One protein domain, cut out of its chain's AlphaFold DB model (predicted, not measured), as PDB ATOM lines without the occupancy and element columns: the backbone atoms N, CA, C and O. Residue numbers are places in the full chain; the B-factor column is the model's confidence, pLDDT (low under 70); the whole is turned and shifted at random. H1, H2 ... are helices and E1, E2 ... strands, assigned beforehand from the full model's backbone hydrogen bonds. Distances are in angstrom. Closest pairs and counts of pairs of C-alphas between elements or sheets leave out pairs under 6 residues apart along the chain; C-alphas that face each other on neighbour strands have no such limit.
ATOM      1  N   TYR A 620      10.856 -57.319   0.262       57.03
ATOM      2  CA  TYR A 620      10.439 -56.639  -0.968       57.03
ATOM      3  C   TYR A 620       8.909 -56.665  -1.149       57.03
ATOM      4  O   TYR A 620       8.224 -57.567  -0.660       57.03
ATOM      5  N   ASN A 621       8.374 -55.662  -1.850       60.78
ATOM      6  CA  ASN A 621       6.955 -55.499  -2.170       60.78
ATOM      7  C   ASN A 621       6.534 -56.335  -3.407       60.78
ATOM      8  O   ASN A 621       7.291 -57.162  -3.911       60.78
ATOM      9  N   GLN A 622       5.323 -56.104  -3.937       54.16
ATOM     10  CA  GLN A 622       4.841 -56.791  -5.150       54.16
ATOM     11  C   GLN A 622       5.567 -56.388  -6.452       54.16
ATOM     12  O   GLN A 622       5.435 -57.107  -7.440       54.16
ATOM     13  N   ASP A 623       6.344 -55.301  -6.443       61.72
ATOM     14  CA  ASP A 623       7.163 -54.830  -7.571       61.72
ATOM     15  C   ASP A 623       8.650 -55.216  -7.433       61.72
ATOM     16  O   ASP A 623       9.448 -54.895  -8.310       61.72
ATOM     17  N   GLY A 624       9.049 -55.855  -6.325       60.09
ATOM     18  CA  GLY A 624      10.450 -56.164  -6.022       60.09
ATOM     19  C   GLY A 624      11.260 -55.033  -5.364       60.09
ATOM     20  O   GLY A 624      12.482 -55.128  -5.351       60.09
ATOM     21  N   ARG A 625      10.615 -53.992  -4.813       71.81
ATOM     22  CA  ARG A 625      11.247 -52.864  -4.087       71.81
ATOM     23  C   ARG A 625      11.188 -53.035  -2.568       71.81
ATOM     24  O   ARG A 625      10.186 -53.544  -2.061       71.81
ATOM     25  N   SER A 626      12.235 -52.632  -1.848       73.56
ATOM     26  CA  SER A 626      12.312 -52.742  -0.382       73.56
ATOM     27  C   SER A 626      11.371 -51.767   0.340       73.56
ATOM     28  O   SER A 626      10.727 -50.931  -0.299       73.56
ATOM     29  N   ALA A 627      11.254 -51.858   1.667       75.75
ATOM     30  CA  ALA A 627      10.420 -50.933   2.433       75.75
ATOM     31  C   ALA A 627      11.036 -49.520   2.462       75.75
ATOM     32  O   ALA A 627      10.318 -48.537   2.272       75.75
ATOM     33  N   CYS A 628      12.362 -49.418   2.604       79.69
ATOM     34  CA  CYS A 628      13.105 -48.163   2.463       79.69
ATOM     35  C   CYS A 628      13.105 -47.609   1.022       79.69
ATOM     36  O   CYS A 628      13.201 -46.396   0.840       79.69
ATOM     37  N   GLU A 629      12.997 -48.448  -0.011       79.12
ATOM     38  CA  GLU A 629      12.864 -47.980  -1.401       79.12
ATOM     39  C   GLU A 629      11.444 -47.473  -1.700       79.12
ATOM     40  O   GLU A 629      11.271 -46.373  -2.228       79.12
ATOM     41  N   TRP A 630      10.428 -48.247  -1.313       75.88
ATOM     42  CA  TRP A 630       9.008 -47.955  -1.530       75.88
ATOM     43  C   TRP A 630       8.567 -46.637  -0.885       75.88
ATOM     44  O   TRP A 630       7.966 -45.786  -1.544       75.88
ATOM     45  N   GLU A 631       8.909 -46.425   0.388       71.31
ATOM     46  CA  GLU A 631       8.497 -45.220   1.115       71.31
ATOM     47  C   GLU A 631       9.175 -43.953   0.560       71.31
ATOM     48  O   GLU A 631       8.596 -42.866   0.550       71.31
ATOM     49  N   LYS A 632      10.389 -44.093   0.010       74.62
ATOM     50  CA  LYS A 632      11.126 -42.995  -0.630       74.62
ATOM     51  C   LYS A 632      10.449 -42.525  -1.919       74.62
ATOM     52  O   LYS A 632      10.459 -41.333  -2.212       74.62
ATOM     53  N   GLU A 633       9.846 -43.448  -2.664       69.25
ATOM     54  CA  GLU A 633       9.118 -43.167  -3.907       69.25
ATOM     55  C   GLU A 633       7.723 -42.570  -3.644       69.25
ATOM     56  O   GLU A 633       7.261 -41.700  -4.384       69.25
ATOM     57  N   LEU A 634       7.084 -42.943  -2.528       66.94
ATOM     58  CA  LEU A 634       5.896 -42.247  -2.026       66.94
ATOM     59  C   LEU A 634       6.221 -40.789  -1.656       66.94
ATOM     60  O   LEU A 634       5.504 -39.877  -2.077       66.94
ATOM     61  N   LEU A 635       7.326 -40.549  -0.942       65.94
ATOM     62  CA  LEU A 635       7.746 -39.202  -0.533       65.94
ATOM     63  C   LEU A 635       8.110 -38.288  -1.715       65.94
ATOM     64  O   LEU A 635       7.752 -37.111  -1.689       65.94
ATOM     65  N   THR A 636       8.748 -38.792  -2.779       63.09
ATOM     66  CA  THR A 636       9.062 -37.971  -3.970       63.09
ATOM     67  C   THR A 636       7.835 -37.598  -4.808       63.09
ATOM     68  O   THR A 636       7.916 -36.664  -5.606       63.09
ATOM     69  N   SER A 637       6.689 -38.258  -4.607       61.41
ATOM     70  CA  SER A 637       5.410 -37.864  -5.220       61.41
ATOM     71  C   SER A 637       4.700 -36.709  -4.486       61.41
ATOM     72  O   SER A 637       3.796 -36.083  -5.044       61.41
ATOM     73  N   GLY A 638       5.098 -36.407  -3.243       57.31
ATOM     74  CA  GLY A 638       4.453 -35.420  -2.375       57.31
ATOM     75  C   GLY A 638       5.094 -34.030  -2.431       57.31
ATOM     76  O   GLY A 638       6.293 -33.864  -2.222       57.31
ATOM     77  N   THR A 639       4.290 -32.985  -2.632       57.47
ATOM     78  CA  THR A 639       4.775 -31.593  -2.636       57.47
ATOM     79  C   THR A 639       4.958 -31.026  -1.220       57.47
ATOM     80  O   THR A 639       4.181 -30.164  -0.803       57.47
ATOM     81  N   ASN A 640       5.968 -31.485  -0.469       48.47
ATOM     82  CA  ASN A 640       6.522 -30.739   0.674       48.47
ATOM     83  C   ASN A 640       7.947 -31.179   1.074       48.47
ATOM     84  O   ASN A 640       8.419 -32.252   0.718       48.47
ATOM     85  N   SER A 641       8.661 -30.297   1.779       55.00
ATOM     86  CA  SER A 641      10.132 -30.294   1.854       55.00
ATOM     87  C   SER A 641      10.760 -31.220   2.917       55.00
ATOM     88  O   SER A 641      11.460 -30.745   3.813       55.00
ATOM     89  N   SER A 642      10.589 -32.538   2.785       54.75
ATOM     90  CA  SER A 642      11.409 -33.539   3.494       54.75
ATOM     91  C   SER A 642      11.608 -34.791   2.629       54.75
ATOM     92  O   SER A 642      10.752 -35.669   2.586       54.75
ATOM     93  N   THR A 643      12.736 -34.869   1.918       59.88
ATOM     94  CA  THR A 643      13.021 -35.900   0.897       59.88
ATOM     95  C   THR A 643      13.578 -37.219   1.448       59.88
ATOM     96  O   THR A 643      14.055 -38.052   0.677       59.88
ATOM     97  N   GLU A 644      13.566 -37.412   2.768       68.44
ATOM     98  CA  GLU A 644      14.170 -38.562   3.446       68.44
ATOM     99  C   GLU A 644      13.218 -39.125   4.511       68.44
ATOM    100  O   GLU A 644      12.624 -38.377   5.286       68.44
ATOM    101  N   ILE A 645      13.079 -40.456   4.528       83.88
ATOM    102  CA  ILE A 645      12.180 -41.226   5.416       83.88
ATOM    103  C   ILE A 645      12.555 -41.057   6.894       83.88
ATOM    104  O   ILE A 645      11.701 -41.078   7.781       83.88
ATOM    105  N   CYS A 646      13.854 -40.899   7.138       87.06
ATOM    106  CA  CYS A 646      14.456 -40.688   8.440       87.06
ATOM    107  C   CYS A 646      15.002 -39.260   8.465       87.06
ATOM    108  O   CYS A 646      15.893 -38.907   7.694       87.06
ATOM    109  N   GLN A 647      14.436 -38.426   9.325       83.94
ATOM    110  CA  GLN A 647      14.758 -37.011   9.439       83.94
ATOM    111  C   GLN A 647      16.119 -36.806  10.119       83.94
ATOM    112  O   GLN A 647      16.712 -37.730  10.678       83.94
ATOM    113  N   ASN A 648      16.625 -35.570  10.072       83.69
ATOM    114  CA  ASN A 648      17.817 -35.131  10.810       83.69
ATOM    115  C   ASN A 648      19.084 -35.985  10.574       83.69
ATOM    116  O   ASN A 648      19.942 -36.098  11.451       83.69
ATOM    117  N   GLY A 649      19.218 -36.574   9.378       80.81
ATOM    118  CA  GLY A 649      20.344 -37.440   9.024       80.81
ATOM    119  C   GLY A 649      20.287 -38.826   9.672       80.81
ATOM    120  O   GLY A 649      21.333 -39.390   9.999       80.81
ATOM    121  N   GLY A 650      19.090 -39.364   9.916       85.19
ATOM    122  CA  GLY A 650      18.909 -40.779  10.236       85.19
ATOM    123  C   GLY A 650      19.064 -41.675   8.999       85.19
ATOM    124  O   GLY A 650      18.799 -41.254   7.876       85.19
ATOM    125  N   VAL A 651      19.472 -42.929   9.194       89.00
ATOM    126  CA  VAL A 651      19.641 -43.916   8.110       89.00
ATOM    127  C   VAL A 651      18.479 -44.907   8.126       89.00
ATOM    128  O   VAL A 651      18.214 -45.525   9.154       89.00
ATOM    129  N   CYS A 652      17.798 -45.079   6.990       86.50
ATOM    130  CA  CYS A 652      16.756 -46.096   6.831       86.50
ATOM    131  C   CYS A 652      17.392 -47.483   6.688       86.50
ATOM    132  O   CYS A 652      18.274 -47.672   5.847       86.50
ATOM    133  N   GLN A 653      16.936 -48.444   7.488       84.69
ATOM    134  CA  GLN A 653      17.319 -49.850   7.406       84.69
ATOM    135  C   GLN A 653      16.067 -50.720   7.250       84.69
ATOM    136  O   GLN A 653      15.156 -50.649   8.074       84.69
ATOM    137  N   ASP A 654      16.030 -51.557   6.212       78.81
ATOM    138  CA  ASP A 654      14.964 -52.541   6.008       78.81
ATOM    139  C   ASP A 654      14.959 -53.610   7.115       78.81
ATOM    140  O   ASP A 654      16.011 -54.081   7.564       78.81
ATOM    141  N   ASN A 655      13.766 -54.019   7.545       70.50
ATOM    142  CA  ASN A 655      13.588 -55.097   8.510       70.50
ATOM    143  C   ASN A 655      13.841 -56.460   7.819       70.50
ATOM    144  O   ASN A 655      13.212 -56.761   6.805       70.50
ATOM    145  N   PRO A 656      14.736 -57.323   8.342       55.53
ATOM    146  CA  PRO A 656      15.077 -58.598   7.705       55.53
ATOM    147  C   PRO A 656      14.013 -59.702   7.861       55.53
ATOM    148  O   PRO A 656      14.229 -60.818   7.387       55.53
ATOM    149  N   THR A 657      12.904 -59.443   8.563       48.19
ATOM    150  CA  THR A 657      11.878 -60.447   8.911       48.19
ATOM    151  C   THR A 657      10.458 -60.127   8.446       48.19
ATOM    152  O   THR A 657       9.634 -61.034   8.346       48.19
ATOM    153  N   GLU A 658      10.167 -58.872   8.116       63.00
ATOM    154  CA  GLU A 658       8.850 -58.406   7.676       63.00
ATOM    155  C   GLU A 658       8.973 -57.141   6.812       63.00
ATOM    156  O   GLU A 658       9.974 -56.433   6.879       63.00
ATOM    157  N   PHE A 659       7.942 -56.829   6.017       65.94
ATOM    158  CA  PHE A 659       7.970 -55.663   5.130       65.94
ATOM    159  C   PHE A 659       7.750 -54.376   5.935       65.94
ATOM    160  O   PHE A 659       6.621 -53.926   6.130       65.94
ATOM    161  N   GLY A 660       8.853 -53.804   6.406       71.12
ATOM    162  CA  GLY A 660       8.923 -52.557   7.156       71.12
ATOM    163  C   GLY A 660      10.371 -52.082   7.271       71.12
ATOM    164  O   GLY A 660      11.295 -52.761   6.825       71.12
ATOM    165  N   TYR A 661      10.575 -50.914   7.870       83.06
ATOM    166  CA  TYR A 661      11.897 -50.318   8.059       83.06
ATOM    167  C   TYR A 661      12.075 -49.784   9.483       83.06
ATOM    168  O   TYR A 661      11.131 -49.694  10.268       83.06
ATOM    169  N   THR A 662      13.303 -49.422   9.832       81.69
ATOM    170  CA  THR A 662      13.663 -48.737  11.077       81.69
ATOM    171  C   THR A 662      14.662 -47.627  10.766       81.69
ATOM    172  O   THR A 662      15.556 -47.805   9.940       81.69
ATOM    173  N   CYS A 663      14.513 -46.474  11.416       88.88
ATOM    174  CA  CYS A 663      15.442 -45.358  11.285       88.88
ATOM    175  C   CYS A 663      16.526 -45.417  12.372       88.88
ATOM    176  O   CYS A 663      16.232 -45.332  13.563       88.88
ATOM    177  N   LEU A 664      17.790 -45.527  11.964       87.56
ATOM    178  CA  LEU A 664      18.949 -45.383  12.843       87.56
ATOM    179  C   LEU A 664      19.274 -43.894  13.000       87.56
ATOM    180  O   LEU A 664      19.715 -43.255  12.045       87.56
ATOM    181  N   CYS A 665      19.039 -43.328  14.182       88.81
ATOM    182  CA  CYS A 665      19.143 -41.884  14.391       88.81
ATOM    183  C   CYS A 665      20.572 -41.390  14.636       88.81
ATOM    184  O   CYS A 665      21.341 -41.990  15.386       88.81
ATOM    185  N   SER A 666      20.898 -40.244  14.032       87.62
ATOM    186  CA  SER A 666      22.142 -39.517  14.295       87.62
ATOM    187  C   SER A 666      22.184 -38.953  15.722       87.62
ATOM    188  O   SER A 666      21.155 -38.624  16.314       87.62
ATOM    189  N   SER A 667      23.394 -38.815  16.274       84.81
ATOM    190  CA  SER A 667      23.646 -38.399  17.660       84.81
ATOM    191  C   SER A 667      22.860 -37.150  18.077       84.81
ATOM    192  O   SER A 667      23.039 -36.076  17.504       84.81
ATOM    193  N   GLY A 668      22.040 -37.282  19.123       80.31
ATOM    194  CA  GLY A 668      21.168 -36.210  19.614       80.31
ATOM    195  C   GLY A 668      19.742 -36.232  19.055       80.31
ATOM    196  O   GLY A 668      18.995 -35.298  19.337       80.31
ATOM    197  N   TRP A 669      19.347 -37.279  18.321       85.81
ATOM    198  CA  TRP A 669      17.985 -37.489  17.816       85.81
ATOM    199  C   TRP A 669      17.432 -38.877  18.170       85.81
ATOM    200  O   TRP A 669      18.182 -39.835  18.358       85.81
ATOM    201  N   LYS A 670      16.105 -38.970  18.263       80.94
ATOM    202  CA  LYS A 670      15.302 -40.165  18.566       80.94
ATOM    203  C   LYS A 670      13.899 -40.026  17.948       80.94
ATOM    204  O   LYS A 670      13.611 -39.030  17.293       80.94
ATOM    205  N   GLY A 671      13.032 -41.012  18.163       79.88
ATOM    206  CA  GLY A 671      11.712 -41.093  17.521       79.88
ATOM    207  C   GLY A 671      11.693 -42.128  16.395       79.88
ATOM    208  O   GLY A 671      12.728 -42.718  16.083       79.88
ATOM    209  N   GLN A 672      10.523 -42.395  15.812       79.62
ATOM    210  CA  GLN A 672      10.369 -43.460  14.804       79.62
ATOM    211  C   GLN A 672      11.025 -43.096  13.460       79.62
ATOM    212  O   GLN A 672      11.487 -43.971  12.728       79.62
ATOM    213  N   HIS A 673      11.110 -41.798  13.179       84.00
ATOM    214  CA  HIS A 673      11.690 -41.178  11.993       84.00
ATOM    215  C   HIS A 673      12.803 -40.188  12.369       84.00
ATOM    216  O   HIS A 673      13.132 -39.311  11.573       84.00
ATOM    217  N   CYS A 674      13.391 -40.306  13.566       87.12
ATOM    218  CA  CYS A 674      14.427 -39.404  14.092       87.12
ATOM    219  C   CYS A 674      13.997 -37.924  14.198       87.12
ATOM    220  O   CYS A 674      14.802 -37.004  14.046       87.12
ATOM    221  N   GLU A 675      12.708 -37.706  14.448       84.69
ATOM    222  CA  GLU A 675      12.013 -36.421  14.517       84.69
ATOM    223  C   GLU A 675      12.180 -35.678  15.858       84.69
ATOM    224  O   GLU A 675      12.041 -34.455  15.910       84.69
ATOM    225  N   GLU A 676      12.494 -36.385  16.948       84.75
ATOM    226  CA  GLU A 676      12.627 -35.815  18.293       84.75
ATOM    227  C   GLU A 676      14.094 -35.588  18.677       84.75
ATOM    228  O   GLU A 676      14.938 -36.461  18.486       84.75
ATOM    229  N   ALA A 677      14.410 -34.468  19.328       80.25
ATOM    230  CA  ALA A 677      15.739 -34.263  19.907       80.25
ATOM    231  C   ALA A 677      15.928 -35.082  21.205       80.25
ATOM    232  O   ALA A 677      15.056 -35.119  22.082       80.25
ATOM    233  N   ASP A 678      17.093 -35.714  21.360       80.50
ATOM    234  CA  ASP A 678      17.465 -36.457  22.563       80.50
ATOM    235  C   ASP A 678      18.171 -35.565  23.596       80.50
ATOM    236  O   ASP A 678      19.368 -35.281  23.528       80.50
ATOM    237  N   TYR A 679      17.409 -35.155  24.608       77.69
ATOM    238  CA  TYR A 679      17.903 -34.365  25.734       77.69
ATOM    239  C   TYR A 679      18.433 -35.203  26.911       77.69
ATOM    240  O   TYR A 679      18.816 -34.611  27.924       77.69
ATOM    241  N   THR A 680      18.472 -36.542  26.838       72.69
ATOM    242  CA  THR A 680      18.852 -37.402  27.982       72.69
ATOM    243  C   THR A 680      20.210 -37.023  28.577       72.69
ATOM    244  O   THR A 680      20.306 -36.795  29.785       72.69
ATOM    245  N   ALA A 681      21.237 -36.842  27.742       63.91
ATOM    246  CA  ALA A 681      22.570 -36.412  28.171       63.91
ATOM    247  C   ALA A 681      22.562 -35.042  28.883       63.91
ATOM    248  O   ALA A 681      23.270 -34.847  29.872       63.91
ATOM    249  N   VAL A 682      21.722 -34.103  28.428       73.38
ATOM    250  CA  VAL A 682      21.575 -32.769  29.040       73.38
ATOM    251  C   VAL A 682      20.872 -32.868  30.396       73.38
ATOM    252  O   VAL A 682      21.310 -32.244  31.361       73.38
ATOM    253  N   VAL A 683      19.823 -33.689  30.507       74.00
ATOM    254  CA  VAL A 683      19.107 -33.926  31.772       74.00
ATOM    255  C   VAL A 683      20.014 -34.613  32.798       74.00
ATOM    256  O   VAL A 683      20.033 -34.207  33.963       74.00
ATOM    257  N   VAL A 684      20.828 -35.590  32.383       74.19
ATOM    258  CA  VAL A 684      21.838 -36.225  33.248       74.19
ATOM    259  C   VAL A 684      22.887 -35.204  33.705       74.19
ATOM    260  O   VAL A 684      23.156 -35.106  34.901       74.19
ATOM    261  N   ALA A 685      23.420 -34.372  32.805       75.38
ATOM    262  CA  ALA A 685      24.378 -33.330  33.178       75.38
ATOM    263  C   ALA A 685      23.785 -32.319  34.181       75.38
ATOM    264  O   ALA A 685      24.398 -32.032  35.211       75.38
ATOM    265  N   VAL A 686      22.571 -31.817  33.932       81.38
ATOM    266  CA  VAL A 686      21.893 -30.852  34.816       81.38
ATOM    267  C   VAL A 686      21.560 -31.467  36.177       81.38
ATOM    268  O   VAL A 686      21.789 -30.824  37.201       81.38
ATOM    269  N   THR A 687      21.078 -32.712  36.230       78.56
ATOM    270  CA  THR A 687      20.783 -33.384  37.508       78.56
ATOM    271  C   THR A 687      22.048 -33.676  38.318       78.56
ATOM    272  O   THR A 687      22.055 -33.418  39.521       78.56
ATOM    273  N   VAL A 688      23.150 -34.097  37.685       84.31
ATOM    274  CA  VAL A 688      24.455 -34.263  38.356       84.31
ATOM    275  C   VAL A 688      24.988 -32.927  38.891       84.31
ATOM    276  O   VAL A 688      25.439 -32.867  40.036       84.31
ATOM    277  N   ILE A 689      24.879 -31.835  38.124       86.94
ATOM    278  CA  ILE A 689      25.275 -30.487  38.574       86.94
ATOM    279  C   ILE A 689      24.419 -30.028  39.766       86.94
ATOM    280  O   ILE A 689      24.960 -29.525  40.752       86.94
ATOM    281  N   LEU A 690      23.099 -30.236  39.727       83.38
ATOM    282  CA  LEU A 690      22.203 -29.896  40.837       83.38
ATOM    283  C   LEU A 690      22.509 -30.720  42.098       83.38
ATOM    284  O   LEU A 690      22.576 -30.153  43.188       83.38
ATOM    285  N   LEU A 691      22.768 -32.024  41.964       86.19
ATOM    286  CA  LEU A 691      23.179 -32.882  43.081       86.19
ATOM    287  C   LEU A 691      24.527 -32.440  43.673       86.19
ATOM    288  O   LEU A 691      24.659 -32.359  44.895       86.19
ATOM    289  N   ALA A 692      25.502 -32.070  42.837       87.12
ATOM    290  CA  ALA A 692      26.778 -31.523  43.296       87.12
ATOM    291  C   ALA A 692      26.594 -30.201  44.068       87.12
ATOM    292  O   ALA A 692      27.165 -30.032  45.148       87.12
ATOM    293  N   LEU A 693      25.747 -29.289  43.577       90.75
ATOM    294  CA  LEU A 693      25.418 -28.033  44.264       90.75
ATOM    295  C   LEU A 693      24.702 -28.271  45.605       90.75
ATOM    296  O   LEU A 693      25.024 -27.607  46.592       90.75
ATOM    297  N   VAL A 694      23.789 -29.246  45.678       88.19
ATOM    298  CA  VAL A 694      23.133 -29.660  46.933       88.19
ATOM    299  C   VAL A 694      24.149 -30.238  47.921       88.19
ATOM    300  O   VAL A 694      24.153 -29.840  49.087       88.19
ATOM    301  N   MET A 695      25.067 -31.099  47.475       85.62
ATOM    302  CA  MET A 695      26.125 -31.655  48.330       85.62
ATOM    303  C   MET A 695      27.086 -30.573  48.845       85.62
ATOM    304  O   MET A 695      27.428 -30.571  50.030       85.62
ATOM    305  N   VAL A 696      27.456 -29.594  48.012       91.12
ATOM    306  CA  VAL A 696      28.243 -28.421  48.437       91.12
ATOM    307  C   VAL A 696      27.466 -27.566  49.445       91.12
ATOM    308  O   VAL A 696      28.037 -27.143  50.452       91.12
ATOM    309  N   ALA A 697      26.163 -27.346  49.243       85.00
ATOM    310  CA  ALA A 697      25.325 -26.614  50.192       85.00
ATOM    311  C   ALA A 697      25.232 -27.332  51.552       85.00
ATOM    312  O   ALA A 697      25.422 -26.697  52.593       85.00
ATOM    313  N   ILE A 698      25.028 -28.655  51.555       82.44
ATOM    314  CA  ILE A 698      25.045 -29.496  52.763       82.44
ATOM    315  C   ILE A 698      26.406 -29.394  53.462       82.44
ATOM    316  O   ILE A 698      26.454 -29.130  54.664       82.44
ATOM    317  N   PHE A 699      27.515 -29.511  52.730       81.69
ATOM    318  CA  PHE A 699      28.870 -29.399  53.278       81.69
ATOM    319  C   PHE A 699      29.138 -28.020  53.909       81.69
ATOM    320  O   PHE A 699      29.666 -27.932  55.020       81.69
ATOM    321  N   VAL A 700      28.686 -26.932  53.275       84.69
ATOM    322  CA  VAL A 700      28.762 -25.566  53.829       84.69
ATOM    323  C   VAL A 700      27.887 -25.404  55.081       84.69
ATOM    324  O   VAL A 700      28.301 -24.728  56.027       84.69
ATOM    325  N   ILE A 701      26.707 -26.030  55.133       80.25
ATOM    326  CA  ILE A 701      25.836 -26.042  56.323       80.25
ATOM    327  C   ILE A 701      26.488 -26.831  57.468       80.25
ATOM    328  O   ILE A 701      26.491 -26.354  58.606       80.25
ATOM    329  N   VAL A 702      27.103 -27.983  57.180       75.88
ATOM    330  CA  VAL A 702      27.860 -28.786  58.155       75.88
ATOM    331  C   VAL A 702      29.050 -27.994  58.700       75.88
ATOM    332  O   VAL A 702      29.169 -27.865  59.917       75.88
ATOM    333  N   ILE A 703      29.866 -27.369  57.841       75.44
ATOM    334  CA  ILE A 703      30.991 -26.511  58.261       75.44
ATOM    335  C   ILE A 703      30.516 -25.313  59.093       75.44
ATOM    336  O   ILE A 703      31.185 -24.919  60.052       75.44
TER     337      ILE A 703
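What this domain is: This is residues 620 to 703 of the 831 residues of an uncharacterized protein of Hydatigena taeniaeformis (UniProt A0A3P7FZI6). A small head with one long, straight helical arm: H2, 34.4 A long, sticks out from the head, its residues 682 to 703 standing free, and lengthens the whole into a rod. In the head, the short helix H1 lies at the end away from H2, beside the hairpin of E1 and E2, and loops fill much of the rest; residues 637 to 642 also stick out. The printed part has 84 residues, with two named helices and two named strands in the order H1, E1, E2, H2; the sheet, E1 - E2, is antiparallel, and the class is mostly helix. The whole is extended, with a radius of gyration of the C-alphas of 21.7 A and spans of 75 by 32 by 12 A.

Where its parts are: H1, residues 627 to 636, begins at C-alpha 627 (10.420, -50.933, 2.433) and is 14.5 A long. E1 is residues 651 to 654 and E2 residues 661 to 664. H2, residues 680 to 703, is 34.4 A long and ends at C-alpha 703 (30.991, -26.511, 58.261).

How they stand to each other: E1 and E2 form an antiparallel hairpin, with 150 degrees between their directions; N 651 and O 664 are 2.9 A apart, within hydrogen-bond range. The closest C-alphas of H1 and E1, those of Cys 628 and Asp 654, are 5.9 A apart. H2 is apart from H1 and from E1. Residues 669 to 670 pair with residues 676 to 677, antiparallel. Every O i to N i+4 pair is within hydrogen-bond range in H2, and 5 of 6 in H1.

The domain as a whole: The C-alphas farthest apart, those of Asp 623 and Ile 703, are 75.5 A apart. Without the stretches that stand free, the body spans 43 by 26 by 11 A. The printed part has no cut. The links H1 to E1 and E2 to H2 are long. The mean pLDDT of the printed part is 75.9; residues 620 to 624, 633 to 644, 656 to 659 and 681 are under 70.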